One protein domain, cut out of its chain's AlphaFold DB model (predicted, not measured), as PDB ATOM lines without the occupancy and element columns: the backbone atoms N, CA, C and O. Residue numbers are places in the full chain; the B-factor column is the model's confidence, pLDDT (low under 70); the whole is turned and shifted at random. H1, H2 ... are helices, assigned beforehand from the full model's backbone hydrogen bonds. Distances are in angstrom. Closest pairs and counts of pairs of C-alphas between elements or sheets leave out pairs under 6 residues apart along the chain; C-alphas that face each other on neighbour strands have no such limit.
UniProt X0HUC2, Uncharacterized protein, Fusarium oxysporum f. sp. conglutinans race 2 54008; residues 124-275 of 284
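Overview. This is residues 124 to 275 of the 284 residues of an uncharacterized protein of Fusarium oxysporum f. sp. conglutinans race 2 54008 (UniProt X0HUC2). Helix H1 runs through the core of a loose helical body: the hairpin of H4 and H5 packs across it, while H3 lies slanted along another side. Off the far end of H1, helix H2 and the loop after it make a small lobe away from this body, and this lobe makes the length of the whole. The printed part has 152 residues with five named helices, H1 to H5 in order along the chain, and no named strand; the class is all helix. It is loose, with a radius of gyration of the C-alphas of 19.2 A, and spans 58 by 41 by 28 A. Residues 212 to 217, of which 212 belongs to H3, stick out.

Arrangement. H4, residues 226 to 248, and H5, residues 256 to 274, touch and form a helical hairpin, opposite ways at a shallow tilt of 23 degrees; their closest C-alphas, of Ala 231 and Leu 272, are 5.2 A apart. H1, residues 138 to 157, is the hub, touching three helices. With residues 142 to 150 alone it touches H5, about perpendicular at 79 degrees, closest at the C-alphas of Ala 146 and Glu 266, 4.8 A. With residues 138 to 143 alone it touches H4, about perpendicular at 73 degrees, closest at the C-alphas of Gln 139 and Ala 239, 4.9 A. H3, residues 190 to 212, touches residues 140 to 148 of H1 alone; the closest C-alphas, of His 144 and Lys 201, are 6.3 A apart. H1 and H3 run opposite ways at a tilt of 38 degrees, only just steep. H3 is near H4 and near H5, with 8 and 6 pairs of C-alphas within 10 A. H2, residues 165 to 171, is apart from H1, H3, H4 and H5. In H1, H2, H3, H4 and H5 every O i to N i+4 pair is within hydrogen-bond range.

Along the chain. H4 is 33.1 A long from first to last C-alpha and H3 32.6 A, each with 23 residues. H1 measures 29.4 A, beginning at C-alpha 138, (23.950, -17.423, -59.028). H5 measures 27.4 A and ends at C-alpha 274, (28.210, -17.722, -36.186). H2, 10.0 A long, begins at C-alpha 165, (36.632, -40.872, -24.659).

Size, cuts and confidence. The two C-alphas farthest apart, of Met 177 and Glu 248, are 62.5 A apart. The printed part has no cut. The links H2 to H3, 18 residues, and H3 to H4, 13 residues, are long. Mean pLDDT of the printed part is 80.0; residues under 70 are 124 to 136, 159 to 163, 176 to 177, 179 to 180, 186 to 188 and 275.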
ATOM      1  N   GLU A 124      14.532 -23.365 -55.285       60.56
ATOM      2  CA  GLU A 124      14.094 -23.900 -56.585       60.56
ATOM      3  C   GLU A 124      15.270 -24.335 -57.481       60.56
ATOM      4  O   GLU A 124      15.075 -24.658 -58.646       60.56
ATOM      5  N   TYR A 125      16.498 -24.398 -56.951       57.62
ATOM      6  CA  TYR A 125      17.638 -24.975 -57.672       57.62
ATOM      7  C   TYR A 125      17.469 -26.502 -57.769       57.62
ATOM      8  O   TYR A 125      18.098 -27.264 -57.032       57.62
ATOM      9  N   GLU A 126      16.615 -26.981 -58.671       47.47
ATOM     10  CA  GLU A 126      16.866 -28.272 -59.299       47.47
ATOM     11  C   GLU A 126      18.146 -28.096 -60.119       47.47
ATOM     12  O   GLU A 126      18.193 -27.372 -61.107       47.47
ATOM     13  N   VAL A 127      19.234 -28.652 -59.590       47.38
ATOM     14  CA  VAL A 127      20.576 -28.568 -60.162       47.38
ATOM     15  C   VAL A 127      20.562 -29.260 -61.522       47.38
ATOM     16  O   VAL A 127      20.649 -30.484 -61.577       47.38
ATOM     17  N   ASP A 128      20.480 -28.484 -62.601       42.78
ATOM     18  CA  ASP A 128      21.095 -28.872 -63.864       42.78
ATOM     19  C   ASP A 128      22.560 -28.397 -63.807       42.78
ATOM     20  O   ASP A 128      22.810 -27.187 -63.780       42.78
ATOM     21  N   PRO A 129      23.541 -29.309 -63.671       46.06
ATOM     22  CA  PRO A 129      24.959 -28.954 -63.658       46.06
ATOM     23  C   PRO A 129      25.394 -28.216 -64.930       46.06
ATOM     24  O   PRO A 129      26.387 -27.491 -64.886       46.06
ATOM     25  N   ASP A 130      24.648 -28.387 -66.026       50.75
ATOM     26  CA  ASP A 130      25.025 -27.955 -67.367       50.75
ATOM     27  C   ASP A 130      24.444 -26.583 -67.763       50.75
ATOM     28  O   ASP A 130      24.797 -26.060 -68.821       50.75
ATOM     29  N   ASP A 131      23.591 -25.962 -66.934       48.06
ATOM     30  CA  ASP A 131      22.998 -24.648 -67.233       48.06
ATOM     31  C   ASP A 131      22.921 -23.731 -65.989       48.06
ATOM     32  O   ASP A 131      21.867 -23.577 -65.360       48.06
ATOM     33  N   PRO A 132      24.058 -23.125 -65.593       50.47
ATOM     34  CA  PRO A 132      24.155 -22.268 -64.413       50.47
ATOM     35  C   PRO A 132      23.394 -20.935 -64.531       50.47
ATOM     36  O   PRO A 132      23.237 -20.266 -63.509       50.47
ATOM     37  N   ASP A 133      22.913 -20.565 -65.724       53.53
ATOM     38  CA  ASP A 133      22.280 -19.269 -66.012       53.53
ATOM     39  C   ASP A 133      20.752 -19.271 -65.820       53.53
ATOM     40  O   ASP A 133      20.123 -18.214 -65.812       53.53
ATOM     41  N   LYS A 134      20.125 -20.439 -65.629       48.28
ATOM     42  CA  LYS A 134      18.663 -20.548 -65.451       48.28
ATOM     43  C   LYS A 134      18.155 -20.219 -64.050       48.28
ATOM     44  O   LYS A 134      16.949 -20.277 -63.821       48.28
ATOM     45  N   SER A 135      19.040 -19.906 -63.107       51.31
ATOM     46  CA  SER A 135      18.641 -19.629 -61.733       51.31
ATOM     47  C   SER A 135      18.976 -18.204 -61.323       51.31
ATOM     48  O   SER A 135      20.146 -17.833 -61.307       51.31
ATOM     49  N   ASP A 136      17.947 -17.448 -60.932       54.25
ATOM     50  CA  ASP A 136      17.981 -16.018 -60.577       54.25
ATOM     51  C   ASP A 136      18.970 -15.629 -59.450       54.25
ATOM     52  O   ASP A 136      19.120 -14.456 -59.139       54.25
ATOM     53  N   ASP A 137      19.670 -16.589 -58.842       71.62
ATOM     54  CA  ASP A 137      20.489 -16.411 -57.639       71.62
ATOM     55  C   ASP A 137      21.824 -17.183 -57.788       71.62
ATOM     56  O   ASP A 137      22.140 -18.109 -57.026       71.62
ATOM     57  N   ALA A 138      22.626 -16.832 -58.801       77.25
ATOM     58  CA  ALA A 138      23.950 -17.423 -59.028       77.25
ATOM     59  C   ALA A 138      24.864 -17.298 -57.791       77.25
ATOM     60  O   ALA A 138      25.519 -18.274 -57.416       77.25
ATOM     61  N   GLN A 139      24.819 -16.160 -57.082       84.56
ATOM     62  CA  GLN A 139      25.559 -15.973 -55.830       84.56
ATOM     63  C   GLN A 139      25.135 -16.981 -54.755       84.56
ATOM     64  O   GLN A 139      25.976 -17.554 -54.060       84.56
ATOM     65  N   LEU A 140      23.829 -17.244 -54.620       87.19
ATOM     66  CA  LEU A 140      23.326 -18.141 -53.581       87.19
ATOM     67  C   LEU A 140      23.795 -19.583 -53.798       87.19
ATOM     68  O   LEU A 140      24.066 -20.292 -52.825       87.19
ATOM     69  N   ARG A 141      23.952 -20.003 -55.062       84.94
ATOM     70  CA  ARG A 141      24.529 -21.312 -55.402       84.94
ATOM     71  C   ARG A 141      25.932 -21.445 -54.820       84.94
ATOM     72  O   ARG A 141      26.215 -22.426 -54.132       84.94
ATOM     73  N   PHE A 142      26.785 -20.447 -55.032       88.12
ATOM     74  CA  PHE A 142      28.141 -20.459 -54.495       88.12
ATOM     75  C   PHE A 142      28.180 -20.381 -52.970       88.12
ATOM     76  O   PHE A 142      28.950 -21.109 -52.345       88.12
ATOM     77  N   ILE A 143      27.293 -19.596 -52.354       90.69
ATOM     78  CA  ILE A 143      27.139 -19.547 -50.893       90.69
ATOM     79  C   ILE A 143      26.778 -20.935 -50.336       90.69
ATOM     80  O   ILE A 143      27.332 -21.368 -49.323       90.69
ATOM     81  N   HIS A 144      25.880 -21.675 -50.993       89.25
ATOM     82  CA  HIS A 144      25.530 -23.040 -50.582       89.25
ATOM     83  C   HIS A 144      26.670 -24.037 -50.801       89.25
ATOM     84  O   HIS A 144      26.851 -24.916 -49.957       89.25
ATOM     85  N   ILE A 145      27.443 -23.900 -51.882       89.31
ATOM     86  CA  ILE A 145      28.645 -24.714 -52.131       89.31
ATOM     87  C   ILE A 145      29.686 -24.467 -51.034       89.31
ATOM     88  O   ILE A 145      30.205 -25.425 -50.458       89.31
ATOM     89  N   ALA A 146      29.953 -23.204 -50.696       91.19
ATOM     90  CA  ALA A 146      30.858 -22.831 -49.612       91.19
ATOM     91  C   ALA A 146      30.381 -23.393 -48.262       91.19
ATOM     92  O   ALA A 146      31.169 -23.961 -47.508       91.19
ATOM     93  N   PHE A 147      29.075 -23.342 -47.985       91.94
ATOM     94  CA  PHE A 147      28.504 -23.969 -46.793       91.94
ATOM     95  C   PHE A 147      28.676 -25.500 -46.774       91.94
ATOM     96  O   PHE A 147      29.007 -26.076 -45.737       91.94
ATOM     97  N   ASP A 148      28.484 -26.192 -47.900       90.12
ATOM     98  CA  ASP A 148      28.710 -27.639 -47.966       90.12
ATOM     99  C   ASP A 148      30.193 -27.997 -47.762       90.12
ATOM    100  O   ASP A 148      30.495 -28.979 -47.072       90.12
ATOM    101  N   ARG A 149      31.119 -27.191 -48.304       90.38
ATOM    102  CA  ARG A 149      32.569 -27.313 -48.059       90.38
ATOM    103  C   ARG A 149      32.888 -27.159 -46.576       90.38
ATOM    104  O   ARG A 149      33.481 -28.075 -46.006       90.38
ATOM    105  N   LEU A 150      32.369 -26.111 -45.934       90.12
ATOM    106  CA  LEU A 150      32.493 -25.871 -44.494       90.12
ATOM    107  C   LEU A 150      32.031 -27.078 -43.668       90.12
ATOM    108  O   LEU A 150      32.719 -27.538 -42.756       90.12
ATOM    109  N   VAL A 151      30.860 -27.634 -43.991       87.00
ATOM    110  CA  VAL A 151      30.315 -28.812 -43.300       87.00
ATOM    111  C   VAL A 151      31.219 -30.032 -43.490       87.00
ATOM    112  O   VAL A 151      31.413 -30.807 -42.549       87.00
ATOM    113  N   ASN A 152      31.774 -30.232 -44.684       85.81
ATOM    114  CA  ASN A 152      32.683 -31.342 -44.959       85.81
ATOM    115  C   ASN A 152      34.038 -31.170 -44.258       85.81
ATOM    116  O   ASN A 152      34.546 -32.140 -43.694       85.81
ATOM    117  N   HIS A 153      34.567 -29.948 -44.197       85.94
ATOM    118  CA  HIS A 153      35.767 -29.618 -43.434       85.94
ATOM    119  C   HIS A 153      35.546 -29.879 -41.938       85.94
ATOM    120  O   HIS A 153      36.308 -30.619 -41.312       85.94
ATOM    121  N   ALA A 154      34.434 -29.404 -41.373       83.06
ATOM    122  CA  ALA A 154      34.073 -29.676 -39.983       83.06
ATOM    123  C   ALA A 154      33.966 -31.185 -39.697       83.06
ATOM    124  O   ALA A 154      34.457 -31.667 -38.677       83.06
ATOM    125  N   LYS A 155      33.380 -31.970 -40.612       79.06
ATOM    126  CA  LYS A 155      33.321 -33.438 -40.481       79.06
ATOM    127  C   LYS A 155      34.702 -34.088 -40.466       79.06
ATOM    128  O   LYS A 155      34.884 -35.047 -39.718       79.06
ATOM    129  N   ALA A 156      35.642 -33.601 -41.276       81.19
ATOM    130  CA  ALA A 156      37.006 -34.122 -41.313       81.19
ATOM    131  C   ALA A 156      37.741 -33.895 -39.977       81.19
ATOM    132  O   ALA A 156      38.477 -34.771 -39.522       81.19
ATOM    133  N   VAL A 157      37.477 -32.767 -39.310       78.12
ATOM    134  CA  VAL A 157      38.062 -32.423 -38.001       78.12
ATOM    135  C   VAL A 157      37.438 -33.221 -36.848       78.12
ATOM    136  O   VAL A 157      38.119 -33.540 -35.880       78.12
ATOM    137  N   ILE A 158      36.156 -33.596 -36.928       70.25
ATOM    138  CA  ILE A 158      35.421 -34.287 -35.842       70.25
ATOM    139  C   ILE A 158      35.684 -35.818 -35.835       70.25
ATOM    140  O   ILE A 158      34.869 -36.620 -35.375       70.25
ATOM    141  N   THR A 159      36.828 -36.282 -36.339       64.31
ATOM    142  CA  THR A 159      37.174 -37.709 -36.273       64.31
ATOM    143  C   THR A 159      37.431 -38.152 -34.817       64.31
ATOM    144  O   THR A 159      38.015 -37.409 -34.024       64.31
ATOM    145  N   PRO A 160      36.960 -39.352 -34.416       57.97
ATOM    146  CA  PRO A 160      36.985 -39.822 -33.023       57.97
ATOM    147  C   PRO A 160      38.392 -39.922 -32.440       57.97
ATOM    148  O   PRO A 160      38.552 -39.853 -31.226       57.97
ATOM    149  N   ASP A 161      39.394 -40.057 -33.301       64.06
ATOM    150  CA  ASP A 161      40.796 -40.204 -32.922       64.06
ATOM    151  C   ASP A 161      41.341 -38.917 -32.269       64.06
ATOM    152  O   ASP A 161      42.334 -38.958 -31.545       64.06
ATOM    153  N   ILE A 162      40.657 -37.783 -32.478       65.94
ATOM    154  CA  ILE A 162      41.026 -36.456 -31.970       65.94
ATOM    155  C   ILE A 162      40.327 -36.140 -30.632       65.94
ATOM    156  O   ILE A 162      40.868 -35.401 -29.808       65.94
ATOM    157  N   VAL A 163      39.139 -36.704 -30.362       67.62
ATOM    158  CA  VAL A 163      38.334 -36.371 -29.170       67.62
ATOM    159  C   VAL A 163      38.418 -37.477 -28.121       67.62
ATOM    160  O   VAL A 163      37.998 -38.609 -28.348       67.62
ATOM    161  N   SER A 164      38.901 -37.141 -26.921       76.50
ATOM    162  CA  SER A 164      39.052 -38.129 -25.844       76.50
ATOM    163  C   SER A 164      37.724 -38.793 -25.444       76.50
ATOM    164  O   SER A 164      36.680 -38.145 -25.322       76.50
ATOM    165  N   TRP A 165      37.781 -40.093 -25.138       72.81
ATOM    166  CA  TRP A 165      36.632 -40.872 -24.659       72.81
ATOM    167  C   TRP A 165      35.953 -40.248 -23.436       72.81
ATOM    168  O   TRP A 165      34.727 -40.262 -23.335       72.81
ATOM    169  N   ASN A 166      36.731 -39.656 -22.524       79.69
ATOM    170  CA  ASN A 166      36.192 -39.007 -21.331       79.69
ATOM    171  C   ASN A 166      35.268 -37.830 -21.690       79.69
ATOM    172  O   ASN A 166      34.170 -37.725 -21.145       79.69
ATOM    173  N   ALA A 167      35.668 -37.006 -22.666       79.50
ATOM    174  CA  ALA A 167      34.847 -35.908 -23.165       79.50
ATOM    175  C   ALA A 167      33.549 -36.418 -23.815       79.50
ATOM    176  O   ALA A 167      32.475 -35.892 -23.536       79.50
ATOM    177  N   LEU A 168      33.615 -37.491 -24.613       77.38
ATOM    178  CA  LEU A 168      32.430 -38.073 -25.258       77.38
ATOM    179  C   LEU A 168      31.411 -38.620 -24.249       77.38
ATOM    180  O   LEU A 168      30.205 -38.539 -24.483       77.38
ATOM    181  N   PHE A 169      31.866 -39.181 -23.131       80.44
ATOM    182  CA  PHE A 169      30.965 -39.646 -22.078       80.44
ATOM    183  C   PHE A 169      30.348 -38.501 -21.264       80.44
ATOM    184  O   PHE A 169      29.192 -38.626 -20.864       80.44
ATOM    185  N   GLU A 170      31.075 -37.404 -21.032       80.44
ATOM    186  CA  GLU A 170      30.509 -36.212 -20.380       80.44
ATOM    187  C   GLU A 170      29.455 -35.531 -21.257       80.44
ATOM    188  O   GLU A 170      28.380 -35.196 -20.773       80.44
ATOM    189  N   VAL A 171      29.695 -35.405 -22.566       75.88
ATOM    190  CA  VAL A 171      28.718 -34.800 -23.491       75.88
ATOM    191  C   VAL A 171      27.408 -35.593 -23.537       75.88
ATOM    192  O   VAL A 171      26.332 -35.010 -23.637       75.88
ATOM    193  N   ASN A 172      27.463 -36.925 -23.434       75.12
ATOM    194  CA  ASN A 172      26.259 -37.762 -23.415       75.12
ATOM    195  C   ASN A 172      25.637 -37.919 -22.013       75.12
ATOM    196  O   ASN A 172      24.734 -38.741 -21.819       75.12
ATOM    197  N   ARG A 173      26.120 -37.180 -21.011       76.19
ATOM    198  CA  ARG A 173      25.610 -37.271 -19.648       76.19
ATOM    199  C   ARG A 173      24.231 -36.628 -19.567       76.19
ATOM    200  O   ARG A 173      24.077 -35.418 -19.667       76.19
ATOM    201  N   LYS A 174      23.215 -37.466 -19.360       73.31
ATOM    202  CA  LYS A 174      21.825 -37.025 -19.164       73.31
ATOM    203  C   LYS A 174      21.480 -36.773 -17.696       73.31
ATOM    204  O   LYS A 174      20.617 -35.958 -17.408       73.31
ATOM    205  N   GLU A 175      22.151 -37.470 -16.780       73.88
ATOM    206  CA  GLU A 175      21.881 -37.432 -15.342       73.88
ATOM    207  C   GLU A 175      23.196 -37.299 -14.564       73.88
ATOM    208  O   GLU A 175      24.189 -37.964 -14.870       73.88
ATOM    209  N   LEU A 176      23.216 -36.442 -13.540       66.00
ATOM    210  CA  LEU A 176      24.413 -36.211 -12.728       66.00
ATOM    211  C   LEU A 176      24.757 -37.406 -11.823       66.00
ATOM    212  O   LEU A 176      25.932 -37.651 -11.580       66.00
ATOM    213  N   MET A 177      23.764 -38.172 -11.369       69.88
ATOM    214  CA  MET A 177      23.954 -39.231 -10.364       69.88
ATOM    215  C   MET A 177      24.065 -40.647 -10.945       69.88
ATOM    216  O   MET A 177      24.195 -41.608 -10.192       69.88
ATOM    217  N   LYS A 178      23.995 -40.798 -12.272       74.56
ATOM    218  CA  LYS A 178      24.009 -42.098 -12.950       74.56
ATOM    219  C   LYS A 178      25.300 -42.284 -13.735       74.56
ATOM    220  O   LYS A 178      25.749 -41.373 -14.431       74.56
ATOM    221  N   GLU A 179      25.883 -43.477 -13.643       62.78
ATOM    222  CA  GLU A 179      27.088 -43.820 -14.395       62.78
ATOM    223  C   GLU A 179      26.854 -43.778 -15.911       62.78
ATOM    224  O   GLU A 179      25.783 -44.107 -16.438       62.78
ATOM    225  N   ARG A 180      27.896 -43.352 -16.628       69.81
ATOM    226  CA  ARG A 180      27.857 -43.102 -18.069       69.81
ATOM    227  C   ARG A 180      27.758 -44.430 -18.820       69.81
ATOM    228  O   ARG A 180      28.702 -45.208 -18.849       69.81
ATOM    229  N   THR A 181      26.625 -44.686 -19.467       71.12
ATOM    230  CA  THR A 181      26.384 -45.991 -20.110       71.12
ATOM    231  C   THR A 181      26.881 -46.057 -21.555       71.12
ATOM    232  O   THR A 181      27.183 -47.138 -22.050       71.12
ATOM    233  N   LYS A 182      26.923 -44.920 -22.270       76.81
ATOM    234  CA  LYS A 182      27.305 -44.862 -23.694       76.81
ATOM    235  C   LYS A 182      28.059 -43.565 -24.015       76.81
ATOM    236  O   LYS A 182      27.637 -42.516 -23.526       76.81
ATOM    237  N   PRO A 183      29.118 -43.606 -24.837       76.62
ATOM    238  CA  PRO A 183      29.785 -42.402 -25.328       76.62
ATOM    239  C   PRO A 183      28.864 -41.641 -26.294       76.62
ATOM    240  O   PRO A 183      27.976 -42.229 -26.919       76.62
ATOM    241  N   PHE A 184      29.074 -40.336 -26.441       72.56
ATOM    242  CA  PHE A 184      28.438 -39.560 -27.498       72.56
ATOM    243  C   PHE A 184      28.902 -40.059 -28.873       72.56
ATOM    244  O   PHE A 184      30.098 -40.111 -29.160       72.56
ATOM    245  N   HIS A 185      27.954 -40.410 -29.742       70.12
ATOM    246  CA  HIS A 185      28.247 -40.735 -31.134       70.12
ATOM    247  C   HIS A 185      28.093 -39.483 -32.001       70.12
ATOM    248  O   HIS A 185      26.982 -39.058 -32.302       70.12
ATOM    249  N   PHE A 186      29.224 -38.941 -32.450       65.31
ATOM    250  CA  PHE A 186      29.320 -37.795 -33.366       65.31
ATOM    251  C   PHE A 186      28.770 -38.089 -34.775       65.31
ATOM    252  O   PHE A 186      28.451 -37.174 -35.532       65.31
ATOM    253  N   ARG A 187      28.636 -39.371 -35.149       66.38
ATOM    254  CA  ARG A 187      28.085 -39.773 -36.449       66.38
ATOM    255  C   ARG A 187      26.572 -39.584 -36.475       66.38
ATOM    256  O   ARG A 187      25.806 -40.486 -36.142       66.38
ATOM    257  N   PHE A 188      26.141 -38.419 -36.940       66.94
ATOM    258  CA  PHE A 188      24.760 -38.225 -37.364       66.94
ATOM    259  C   PHE A 188      24.428 -39.152 -38.536       66.94
ATOM    260  O   PHE A 188      25.261 -39.374 -39.418       66.94
ATOM    261  N   LYS A 189      23.188 -39.649 -38.583       81.81
ATOM    262  CA  LYS A 189      22.677 -40.331 -39.779       81.81
ATOM    263  C   LYS A 189      22.779 -39.369 -40.975       81.81
ATOM    264  O   LYS A 189      22.437 -38.198 -40.800       81.81
ATOM    265  N   PRO A 190      23.181 -39.829 -42.176       80.06
ATOM    266  CA  PRO A 190      23.294 -38.964 -43.356       80.06
ATOM    267  C   PRO A 190      22.018 -38.159 -43.628       80.06
ATOM    268  O   PRO A 190      22.075 -36.973 -43.928       80.06
ATOM    269  N   GLU A 191      20.860 -38.781 -43.415       79.62
ATOM    270  CA  GLU A 191      19.550 -38.140 -43.534       79.62
ATOM    271  C   GLU A 191      19.357 -36.971 -42.554       79.62
ATOM    272  O   GLU A 191      18.874 -35.904 -42.921       79.62
ATOM    273  N   THR A 192      19.782 -37.139 -41.301       81.12
ATOM    274  CA  THR A 192      19.717 -36.081 -40.285       81.12
ATOM    275  C   THR A 192      20.631 -34.914 -40.648       81.12
ATOM    276  O   THR A 192      20.233 -33.762 -40.504       81.12
ATOM    277  N   GLN A 193      21.828 -35.201 -41.166       79.31
ATOM    278  CA  GLN A 193      22.755 -34.167 -41.630       79.31
ATOM    279  C   GLN A 193      22.161 -33.367 -42.788       79.31
ATOM    280  O   GLN A 193      22.194 -32.143 -42.751       79.31
ATOM    281  N   ARG A 194      21.571 -34.050 -43.779       81.88
ATOM    282  CA  ARG A 194      20.912 -33.403 -44.921       81.88
ATOM    283  C   ARG A 194      19.787 -32.481 -44.469       81.88
ATOM    284  O   ARG A 194      19.733 -31.346 -44.920       81.88
ATOM    285  N   ARG A 195      18.935 -32.930 -43.540       82.69
ATOM    286  CA  ARG A 195      17.840 -32.104 -43.003       82.69
ATOM    287  C   ARG A 195      18.342 -30.860 -42.278       82.69
ATOM    288  O   ARG A 195      17.804 -29.786 -42.507       82.69
ATOM    289  N   TYR A 196      19.366 -30.979 -41.434       84.38
ATOM    290  CA  TYR A 196      19.911 -29.807 -40.743       84.38
ATOM    291  C   TYR A 196      20.641 -28.855 -41.692       84.38
ATOM    292  O   TYR A 196      20.431 -27.650 -41.610       84.38
ATOM    293  N   ALA A 197      21.432 -29.382 -42.630       85.88
ATOM    294  CA  ALA A 197      22.078 -28.579 -43.664       85.88
ATOM    295  C   ALA A 197      21.043 -27.819 -44.508       85.88
ATOM    296  O   ALA A 197      21.230 -26.640 -44.787       85.88
ATOM    297  N   LEU A 198      19.921 -28.464 -44.845       86.69
ATOM    298  CA  LEU A 198      18.821 -27.842 -45.579       86.69
ATOM    299  C   LEU A 198      18.249 -26.627 -44.841       86.69
ATOM    300  O   LEU A 198      18.050 -25.589 -45.459       86.69
ATOM    301  N   VAL A 199      18.031 -26.735 -43.527       86.56
ATOM    302  CA  VAL A 199      17.523 -25.619 -42.711       86.56
ATOM    303  C   VAL A 199      18.488 -24.432 -42.730       86.56
ATOM    304  O   VAL A 199      18.052 -23.289 -42.842       86.56
ATOM    305  N   VAL A 200      19.800 -24.679 -42.665       87.38
ATOM    306  CA  VAL A 200      20.796 -23.598 -42.731       87.38
ATOM    307  C   VAL A 200      20.845 -22.969 -44.123       87.38
ATOM    308  O   VAL A 200      20.861 -21.747 -44.236       87.38
ATOM    309  N   LYS A 201      20.784 -23.769 -45.191       87.94
ATOM    310  CA  LYS A 201      20.711 -23.256 -46.569       87.94
ATOM    311  C   LYS A 201      19.473 -22.393 -46.803       87.94
ATOM    312  O   LYS A 201      19.578 -21.325 -47.397       87.94
ATOM    313  N   GLN A 202      18.330 -22.819 -46.269       87.19
ATOM    314  CA  GLN A 202      17.080 -22.057 -46.272       87.19
ATOM    315  C   GLN A 202      17.205 -20.733 -45.517       87.19
ATOM    316  O   GLN A 202      16.699 -19.711 -45.973       87.19
ATOM    317  N   LEU A 203      17.897 -20.734 -44.378       87.25
ATOM    318  CA  LEU A 203      18.164 -19.521 -43.616       87.25
ATOM    319  C   LEU A 203      19.071 -18.551 -44.388       87.25
ATOM    320  O   LEU A 203      18.772 -17.363 -44.446       87.25
ATOM    321  N   LEU A 204      20.146 -19.048 -45.006       88.12
ATOM    322  CA  LEU A 204      21.035 -18.236 -45.843       88.12
ATOM    323  C   LEU A 204      20.279 -17.648 -47.043       88.12
ATOM    324  O   LEU A 204      20.383 -16.451 -47.292       88.12
ATOM    325  N   ALA A 205      19.451 -18.456 -47.713       87.75
ATOM    326  CA  ALA A 205      18.574 -18.012 -48.800       87.75
ATOM    327  C   ALA A 205      17.642 -16.883 -48.357       87.75
ATOM    328  O   ALA A 205      17.548 -15.840 -49.003       87.75
ATOM    329  N   TYR A 206      16.999 -17.075 -47.206       86.50
ATOM    330  CA  TYR A 206      16.120 -16.082 -46.620       86.50
ATOM    331  C   TYR A 206      16.859 -14.770 -46.334       86.50
ATOM    332  O   TYR A 206      16.355 -13.710 -46.696       86.50
ATOM    333  N   ILE A 207      18.052 -14.820 -45.727       85.94
ATOM    334  CA  ILE A 207      18.847 -13.621 -45.417       85.94
ATOM    335  C   ILE A 207      19.225 -12.880 -46.700       85.94
ATOM    336  O   ILE A 207      18.954 -11.683 -46.792       85.94
ATOM    337  N   VAL A 208      19.797 -13.581 -47.683       87.19
ATOM    338  CA  VAL A 208      20.239 -12.980 -48.950       87.19
ATOM    339  C   VAL A 208      19.073 -12.296 -49.648       87.19
ATOM    340  O   VAL A 208      19.121 -11.089 -49.866       87.19
ATOM    341  N   ARG A 209      17.966 -13.007 -49.871       85.81
ATOM    342  CA  ARG A 209      16.800 -12.452 -50.573       85.81
ATOM    343  C   ARG A 209      16.131 -11.313 -49.814       85.81
ATOM    344  O   ARG A 209      15.691 -10.342 -50.420       85.81
ATOM    345  N   CYS A 210      16.078 -11.387 -48.483       83.12
ATOM    346  CA  CYS A 210      15.556 -10.285 -47.676       83.12
ATOM    347  C   CYS A 210      16.414  -9.019 -47.792       83.12
ATOM    348  O   CYS A 210      15.891  -7.902 -47.769       83.12
ATOM    349  N   MET A 211      17.732  -9.178 -47.884       83.50
ATOM    350  CA  MET A 211      18.662  -8.060 -47.994       83.50
ATOM    351  C   MET A 211      18.713  -7.479 -49.412       83.50
ATOM    352  O   MET A 211      18.905  -6.270 -49.533       83.50
ATOM    353  N   SER A 212      18.411  -8.277 -50.441       82.31
ATOM    354  CA  SER A 212      18.317  -7.837 -51.841       82.31
ATOM    355  C   SER A 212      17.089  -6.973 -52.167       82.31
ATOM    356  O   SER A 212      17.047  -6.363 -53.231       82.31
ATOM    357  N   PHE A 213      16.084  -6.872 -51.286       79.75
ATOM    358  CA  PHE A 213      14.943  -5.976 -51.527       79.75
ATOM    359  C   PHE A 213      15.370  -4.500 -51.571       79.75
ATOM    360  O   PHE A 213      15.881  -3.971 -50.577       79.75
ATOM    361  N   GLU A 214      15.052  -3.822 -52.679       73.69
ATOM    362  CA  GLU A 214      15.257  -2.376 -52.864       73.69
ATOM    363  C   GLU A 214      14.430  -1.549 -51.861       73.69
ATOM    364  O   GLU A 214      14.921  -0.602 -51.239       73.69
ATOM    365  N   ASN A 215      13.171  -1.945 -51.646       77.12
ATOM    366  CA  ASN A 215      12.255  -1.271 -50.732       77.12
ATOM    367  C   ASN A 215      12.360  -1.830 -49.310       77.12
ATOM    368  O   ASN A 215      11.948  -2.952 -49.015       77.12
ATOM    369  N   LYS A 216      12.799  -0.985 -48.370       73.50
ATOM    370  CA  LYS A 216      12.880  -1.338 -46.938       73.50
ATOM    371  C   LYS A 216      11.528  -1.685 -46.305       73.50
ATOM    372  O   LYS A 216      11.512  -2.374 -45.293       73.50
ATOM    373  N   ALA A 217      10.422  -1.196 -46.868       70.81
ATOM    374  CA  ALA A 217       9.071  -1.445 -46.359       70.81
ATOM    375  C   ALA A 217       8.559  -2.866 -46.661       70.81
ATOM    376  O   ALA A 217       7.710  -3.377 -45.934       70.81
ATOM    377  N   ASP A 218       9.086  -3.504 -47.709       71.81
ATOM    378  CA  ASP A 218       8.713  -4.869 -48.096       71.81
ATOM    379  C   ASP A 218       9.575  -5.929 -47.399       71.81
ATOM    380  O   ASP A 218       9.198  -7.102 -47.334       71.81
ATOM    381  N   ARG A 219      10.707  -5.505 -46.819       76.06
ATOM    382  CA  ARG A 219      11.611  -6.365 -46.062       76.06
ATOM    383  C   ARG A 219      10.959  -6.815 -44.748       76.06
ATOM    384  O   ARG A 219      10.395  -5.988 -44.027       76.06
ATOM    385  N   PRO A 220      11.087  -8.100 -44.375       74.31
ATOM    386  CA  PRO A 220      10.714  -8.558 -43.043       74.31
ATOM    387  C   PRO A 220      11.428  -7.760 -41.933       74.31
ATOM    388  O   PRO A 220      12.565  -7.326 -42.121       74.31
ATOM    389  N   PRO A 221      10.803  -7.565 -40.760       73.50
ATOM    390  CA  PRO A 221      11.242  -6.599 -39.756       73.50
ATOM    391  C   PRO A 221      12.378  -7.143 -38.878       73.50
ATOM    392  O   PRO A 221      12.275  -7.181 -37.655       73.50
ATOM    393  N   PHE A 222      13.483  -7.562 -39.493       75.88
ATOM    394  CA  PHE A 222      14.719  -7.907 -38.798       75.88
ATOM    395  C   PHE A 222      15.858  -6.988 -39.237       75.88
ATOM    396  O   PHE A 222      15.862  -6.428 -40.334       75.88
ATOM    397  N   LYS A 223      16.833  -6.813 -38.346       76.62
ATOM    398  CA  LYS A 223      18.029  -6.010 -38.590       76.62
ATOM    399  C   LYS A 223      19.251  -6.864 -38.313       76.62
ATOM    400  O   LYS A 223      19.315  -7.528 -37.281       76.62
ATOM    401  N   LEU A 224      20.208  -6.829 -39.233       80.81
ATOM    402  CA  LEU A 224      21.517  -7.417 -39.004       80.81
ATOM    403  C   LEU A 224      22.303  -6.528 -38.036       80.81
ATOM    404  O   LEU A 224      22.241  -5.298 -38.108       80.81
ATOM    405  N   SER A 225      23.048  -7.146 -37.123       83.81
ATOM    406  CA  SER A 225      24.032  -6.426 -36.311       83.81
ATOM    407  C   SER A 225      25.143  -5.851 -37.195       83.81
ATOM    408  O   SER A 225      25.383  -6.335 -38.298       83.81
ATOM    409  N   THR A 226      25.901  -4.864 -36.710       86.56
ATOM    410  CA  THR A 226      27.010  -4.269 -37.483       86.56
ATOM    411  C   THR A 226      28.035  -5.307 -37.948       86.56
ATOM    412  O   THR A 226      28.580  -5.192 -39.041       86.56
ATOM    413  N   ARG A 227      28.305  -6.331 -37.126       85.81
ATOM    414  CA  ARG A 227      29.220  -7.423 -37.493       85.81
ATOM    415  C   ARG A 227      28.619  -8.327 -38.565       85.81
ATOM    416  O   ARG A 227      29.313  -8.664 -39.512       85.81
ATOM    417  N   GLN A 228      27.334  -8.654 -38.448       85.19
ATOM    418  CA  GLN A 228      26.614  -9.421 -39.466       85.19
ATOM    419  C   GLN A 228      26.516  -8.691 -40.788       85.19
ATOM    420  O   GLN A 228      26.668  -9.322 -41.819       85.19
ATOM    421  N   GLN A 229      26.262  -7.382 -40.765       89.88
ATOM    422  CA  GLN A 229      26.188  -6.595 -41.985       89.88
ATOM    423  C   GLN A 229      27.520  -6.663 -42.731       89.88
ATOM    424  O   GLN A 229      27.525  -6.991 -43.905       89.88
ATOM    425  N   ARG A 230      28.651  -6.490 -42.032       90.75
ATOM    426  CA  ARG A 230      29.984  -6.642 -42.639       90.75
ATOM    427  C   ARG A 230      30.228  -8.044 -43.197       90.75
ATOM    428  O   ARG A 230      30.756  -8.165 -44.292       90.75
ATOM    429  N   ALA A 231      29.844  -9.083 -42.455       90.94
ATOM    430  CA  ALA A 231      29.981 -10.462 -42.918       90.94
ATOM    431  C   ALA A 231      29.082 -10.753 -44.132       90.94
ATOM    432  O   ALA A 231      29.496 -11.454 -45.050       90.94
ATOM    433  N   TYR A 232      27.869 -10.194 -44.158       91.81
ATOM    434  CA  TYR A 232      26.953 -10.272 -45.292       91.81
ATOM    435  C   TYR A 232      27.534  -9.566 -46.519       91.81
ATOM    436  O   TYR A 232      27.591 -10.175 -47.581       91.81
ATOM    437  N   ASP A 233      28.020  -8.333 -46.359       92.88
ATOM    438  CA  ASP A 233      28.618  -7.552 -47.443       92.88
ATOM    439  C   ASP A 233      29.822  -8.305 -48.046       92.88
ATOM    440  O   ASP A 233      29.880  -8.484 -49.257       92.88
ATOM    441  N   ALA A 234      30.709  -8.855 -47.204       93.62
ATOM    442  CA  ALA A 234      31.841  -9.675 -47.651       93.62
ATOM    443  C   ALA A 234      31.405 -10.988 -48.330       93.62
ATOM    444  O   ALA A 234      32.017 -11.428 -49.299       93.62
ATOM    445  N   THR A 235      30.333 -11.622 -47.839       93.31
ATOM    446  CA  THR A 235      29.773 -12.831 -48.462       93.31
ATOM    447  C   THR A 235      29.265 -12.528 -49.870       93.31
ATOM    448  O   THR A 235      29.504 -13.316 -50.780       93.31
ATOM    449  N   MET A 236      28.573 -11.400 -50.053       93.94
ATOM    450  CA  MET A 236      28.058 -10.992 -51.360       93.94
ATOM    451  C   MET A 236      29.186 -10.589 -52.310       93.94
ATOM    452  O   MET A 236      29.205 -11.092 -53.424       93.94
ATOM    453  N   GLU A 237      30.161  -9.798 -51.852       94.06
ATOM    454  CA  GLU A 237      31.343  -9.414 -52.642       94.06
ATOM    455  C   GLU A 237      32.090 -10.648 -53.166       94.06
ATOM    456  O   GLU A 237      32.301 -10.794 -54.364       94.06
ATOM    457  N   HIS A 238      32.405 -11.608 -52.291       93.31
ATOM    458  CA  HIS A 238      33.091 -12.832 -52.708       93.31
ATOM    459  C   HIS A 238      32.234 -13.735 -53.600       93.31
ATOM    460  O   HIS A 238      32.780 -14.450 -54.437       93.31
ATOM    461  N   ALA A 239      30.910 -13.744 -53.425       91.81
ATOM    462  CA  ALA A 239      30.016 -14.515 -54.283       91.81
ATOM    463  C   ALA A 239      29.859 -13.884 -55.679       91.81
ATOM    464  O   ALA A 239      29.744 -14.624 -56.659       91.81
ATOM    465  N   ASP A 240      29.886 -12.553 -55.773       91.56
ATOM    466  CA  ASP A 240      29.902 -11.802 -57.032       91.56
ATOM    467  C   ASP A 240      31.211 -12.055 -57.787       91.56
ATOM    468  O   ASP A 240      31.175 -12.575 -58.903       91.56
ATOM    469  N   ASP A 241      32.356 -11.834 -57.130       92.12
ATOM    470  CA  ASP A 241      33.691 -12.098 -57.687       92.12
ATOM    471  C   ASP A 241      33.812 -13.539 -58.201       92.12
ATOM    472  O   ASP A 241      34.370 -13.803 -59.263       92.12
ATOM    473  N   LEU A 242      33.271 -14.498 -57.446       90.31
ATOM    474  CA  LEU A 242      33.291 -15.909 -57.815       90.31
ATOM    475  C   LEU A 242      32.374 -16.211 -59.002       90.31
ATOM    476  O   LEU A 242      32.710 -17.065 -59.819       90.31
ATOM    477  N   THR A 243      31.241 -15.519 -59.122       89.38
ATOM    478  CA  THR A 243      30.340 -15.661 -60.272       89.38
ATOM    479  C   THR A 243      30.995 -15.145 -61.550       89.38
ATOM    480  O   THR A 243      30.886 -15.793 -62.595       89.38
ATOM    481  N   ASP A 244      31.711 -14.028 -61.468       89.88
ATOM    482  CA  ASP A 244      32.442 -13.457 -62.599       89.88
ATOM    483  C   ASP A 244      33.656 -14.319 -62.965       89.88
ATOM    484  O   ASP A 244      33.779 -14.754 -64.113       89.88
ATOM    485  N   ALA A 245      34.475 -14.706 -61.981       88.81
ATOM    486  CA  ALA A 245      35.611 -15.602 -62.190       88.81
ATOM    487  C   ALA A 245      35.180 -16.964 -62.764       88.81
ATOM    488  O   ALA A 245      35.876 -17.533 -63.607       88.81
ATOM    489  N   TRP A 246      34.020 -17.490 -62.359       88.25
ATOM    490  CA  TRP A 246      33.459 -18.721 -62.921       88.25
ATOM    491  C   TRP A 246      33.160 -18.591 -64.415       88.25
ATOM    492  O   TRP A 246      33.485 -19.492 -65.191       88.25
ATOM    493  N   LYS A 247      32.575 -17.463 -64.833       87.62
ATOM    494  CA  LYS A 247      32.292 -17.178 -66.248       87.62
ATOM    495  C   LYS A 247      33.579 -17.009 -67.053       87.62
ATOM    496  O   LYS A 247      33.683 -17.556 -68.149       87.62
ATOM    497  N   GLU A 248      34.563 -16.299 -66.509       89.75
ATOM    498  CA  GLU A 248      35.847 -16.044 -67.175       89.75
ATOM    499  C   GLU A 248      36.685 -17.314 -67.365       89.75
ATOM    500  O   GLU A 248      37.302 -17.500 -68.414       89.75
ATOM    501  N   ASN A 249      36.658 -18.226 -66.391       87.00
ATOM    502  CA  ASN A 249      37.395 -19.490 -66.434       87.00
ATOM    503  C   ASN A 249      36.604 -20.634 -67.102       87.00
ATOM    504  O   ASN A 249      36.994 -21.795 -67.000       87.00
ATOM    505  N   GLY A 250      35.484 -20.340 -67.776       81.75
ATOM    506  CA  GLY A 250      34.690 -21.344 -68.495       81.75
ATOM    507  C   GLY A 250      34.087 -22.429 -67.593       81.75
ATOM    508  O   GLY A 250      33.822 -23.535 -68.057       81.75
ATOM    509  N   GLY A 251      33.893 -22.120 -66.311       80.38
ATOM    510  CA  GLY A 251      33.366 -23.039 -65.312       80.38
ATOM    511  C   GLY A 251      34.344 -24.103 -64.815       80.38
ATOM    512  O   GLY A 251      33.893 -25.143 -64.342       80.38
ATOM    513  N   ASP A 252      35.655 -23.874 -64.918       83.88
ATOM    514  CA  ASP A 252      36.659 -24.764 -64.328       83.88
ATOM    515  C   ASP A 252      36.719 -24.612 -62.791       83.88
ATOM    516  O   ASP A 252      37.226 -23.604 -62.294       83.88
ATOM    517  N   PRO A 253      36.261 -25.599 -61.998       80.19
ATOM    518  CA  PRO A 253      36.303 -25.511 -60.542       80.19
ATOM    519  C   PRO A 253      37.716 -25.593 -59.949       80.19
ATOM    520  O   PRO A 253      37.885 -25.278 -58.770       80.19
ATOM    521  N   GLU A 254      38.714 -26.039 -60.720       85.56
ATOM    522  CA  GLU A 254      40.098 -26.202 -60.261       85.56
ATOM    523  C   GLU A 254      40.970 -24.970 -60.532       85.56
ATOM    524  O   GLU A 254      42.122 -24.922 -60.088       85.56
ATOM    525  N   ALA A 255      40.428 -23.943 -61.198       89.69
ATOM    526  CA  ALA A 255      41.155 -22.705 -61.420       89.69
ATOM    527  C   ALA A 255      41.607 -22.104 -60.070       89.69
ATOM    528  O   ALA A 255      40.808 -21.988 -59.133       89.69
ATOM    529  N   PRO A 256      42.879 -21.682 -59.941       90.25
ATOM    530  CA  PRO A 256      43.444 -21.268 -58.656       90.25
ATOM    531  C   PRO A 256      42.708 -20.067 -58.046       90.25
ATOM    532  O   PRO A 256      42.615 -19.940 -56.825       90.25
ATOM    533  N   GLU A 257      42.161 -19.199 -58.893       90.81
ATOM    534  CA  GLU A 257      41.350 -18.058 -58.482       90.81
ATOM    535  C   GLU A 257      40.004 -18.477 -57.880       90.81
ATOM    536  O   GLU A 257      39.642 -17.991 -56.808       90.81
ATOM    537  N   ILE A 258      39.316 -19.440 -58.502       89.50
ATOM    538  CA  ILE A 258      38.044 -19.997 -58.024       89.50
ATOM    539  C   ILE A 258      38.239 -20.698 -56.678       89.50
ATOM    540  O   ILE A 258      37.462 -20.474 -55.750       89.50
ATOM    541  N   VAL A 259      39.311 -21.485 -56.525       90.38
ATOM    542  CA  VAL A 259      39.633 -22.134 -55.242       90.38
ATOM    543  C   VAL A 259      39.872 -21.093 -54.147       90.38
ATOM    544  O   VAL A 259      39.293 -21.202 -53.067       90.38
ATOM    545  N   ARG A 260      40.662 -20.049 -54.431       93.50
ATOM    546  CA  ARG A 260      40.934 -18.964 -53.475       93.50
ATOM    547  C   ARG A 260      39.655 -18.239 -53.051       93.50
ATOM    548  O   ARG A 260      39.476 -17.963 -51.867       93.50
ATOM    549  N   LEU A 261      38.786 -17.909 -54.005       92.44
ATOM    550  CA  LEU A 261      37.520 -17.219 -53.744       92.44
ATOM    551  C   LEU A 261      36.547 -18.098 -52.949       92.44
ATOM    552  O   LEU A 261      35.896 -17.604 -52.030       92.44
ATOM    553  N   LEU A 262      36.504 -19.406 -53.220       91.50
ATOM    554  CA  LEU A 262      35.716 -20.358 -52.433       91.50
ATOM    555  C   LEU A 262      36.169 -20.426 -50.969       91.50
ATOM    556  O   LEU A 262      35.317 -20.487 -50.085       91.50
ATOM    557  N   ASP A 263      37.474 -20.388 -50.697       92.44
ATOM    558  CA  ASP A 263      37.999 -20.426 -49.325       92.44
ATOM    559  C   ASP A 263      37.701 -19.121 -48.551       92.44
ATOM    560  O   ASP A 263      37.379 -19.142 -47.356       92.44
ATOM    561  N   LEU A 264      37.746 -17.968 -49.233       94.12
ATOM    562  CA  LEU A 264      37.320 -16.684 -48.658       94.12
ATOM    563  C   LEU A 264      35.815 -16.675 -48.368       94.12
ATOM    564  O   LEU A 264      35.394 -16.288 -47.273       94.12
ATOM    565  N   LEU A 265      35.011 -17.165 -49.314       93.62
ATOM    566  CA  LEU A 265      33.566 -17.278 -49.164       93.62
ATOM    567  C   LEU A 265      33.189 -18.234 -48.022       93.62
ATOM    568  O   LEU A 265      32.288 -17.927 -47.247       93.62
ATOM    569  N   GLU A 266      33.901 -19.353 -47.857       92.94
ATOM    570  CA  GLU A 266      33.719 -20.283 -46.732       92.94
ATOM    571  C   GLU A 266      33.866 -19.566 -45.382       92.94
ATOM    572  O   GLU A 266      33.027 -19.726 -44.488       92.94
ATOM    573  N   THR A 267      34.893 -18.724 -45.258       92.12
ATOM    574  CA  THR A 267      35.161 -17.947 -44.042       92.12
ATOM    575  C   THR A 267      34.066 -16.907 -43.791       92.12
ATOM    576  O   THR A 267      33.546 -16.821 -42.677       92.12
ATOM    577  N   ALA A 268      33.655 -16.163 -44.821       92.38
ATOM    578  CA  ALA A 268      32.605 -15.149 -44.709       92.38
ATOM    579  C   ALA A 268      31.237 -15.759 -44.347       92.38
ATOM    580  O   ALA A 268      30.546 -15.261 -43.454       92.38
ATOM    581  N   VAL A 269      30.877 -16.894 -44.960       91.69
ATOM    582  CA  VAL A 269      29.648 -17.641 -44.645       91.69
ATOM    583  C   VAL A 269      29.672 -18.152 -43.207       91.69
ATOM    584  O   VAL A 269      28.652 -18.090 -42.514       91.69
ATOM    585  N   LEU A 270      30.823 -18.634 -42.727       90.50
ATOM    586  CA  LEU A 270      30.979 -19.043 -41.334       90.50
ATOM    587  C   LEU A 270      30.769 -17.860 -40.381       90.50
ATOM    588  O   LEU A 270      30.041 -18.004 -39.400       90.50
ATOM    589  N   GLU A 271      31.363 -16.698 -40.654       89.56
ATOM    590  CA  GLU A 271      31.166 -15.500 -39.832       89.56
ATOM    591  C   GLU A 271      29.700 -15.059 -39.822       89.56
ATOM    592  O   GLU A 271      29.127 -14.843 -38.749       89.56
ATOM    593  N   LEU A 272      29.058 -15.010 -40.992       87.62
ATOM    594  CA  LEU A 272      27.638 -14.692 -41.120       87.62
ATOM    595  C   LEU A 272      26.768 -15.676 -40.325       87.62
ATOM    596  O   LEU A 272      25.800 -15.270 -39.679       87.62
ATOM    597  N   TYR A 273      27.120 -16.964 -40.331       84.44
ATOM    598  CA  TYR A 273      26.384 -17.986 -39.600       84.44
ATOM    599  C   TYR A 273      26.640 -17.951 -38.088       84.44
ATOM    600  O   TYR A 273      25.690 -18.119 -37.328       84.44
ATOM    601  N   ILE A 274      27.874 -17.745 -37.621       81.75
ATOM    602  CA  ILE A 274      28.210 -17.722 -36.186       81.75
ATOM    603  C   ILE A 274      27.565 -16.520 -35.507       81.75
ATOM    604  O   ILE A 274      26.975 -16.645 -34.430       81.75
ATOM    605  N   TYR A 275      27.649 -15.351 -36.136       69.56
ATOM    606  CA  TYR A 275      26.964 -14.167 -35.657       69.56
ATOM    607  C   TYR A 275      25.502 -14.249 -36.111       69.56
ATOM    608  O   TYR A 275      25.092 -13.511 -36.988       69.56
TER     609      TYR A 275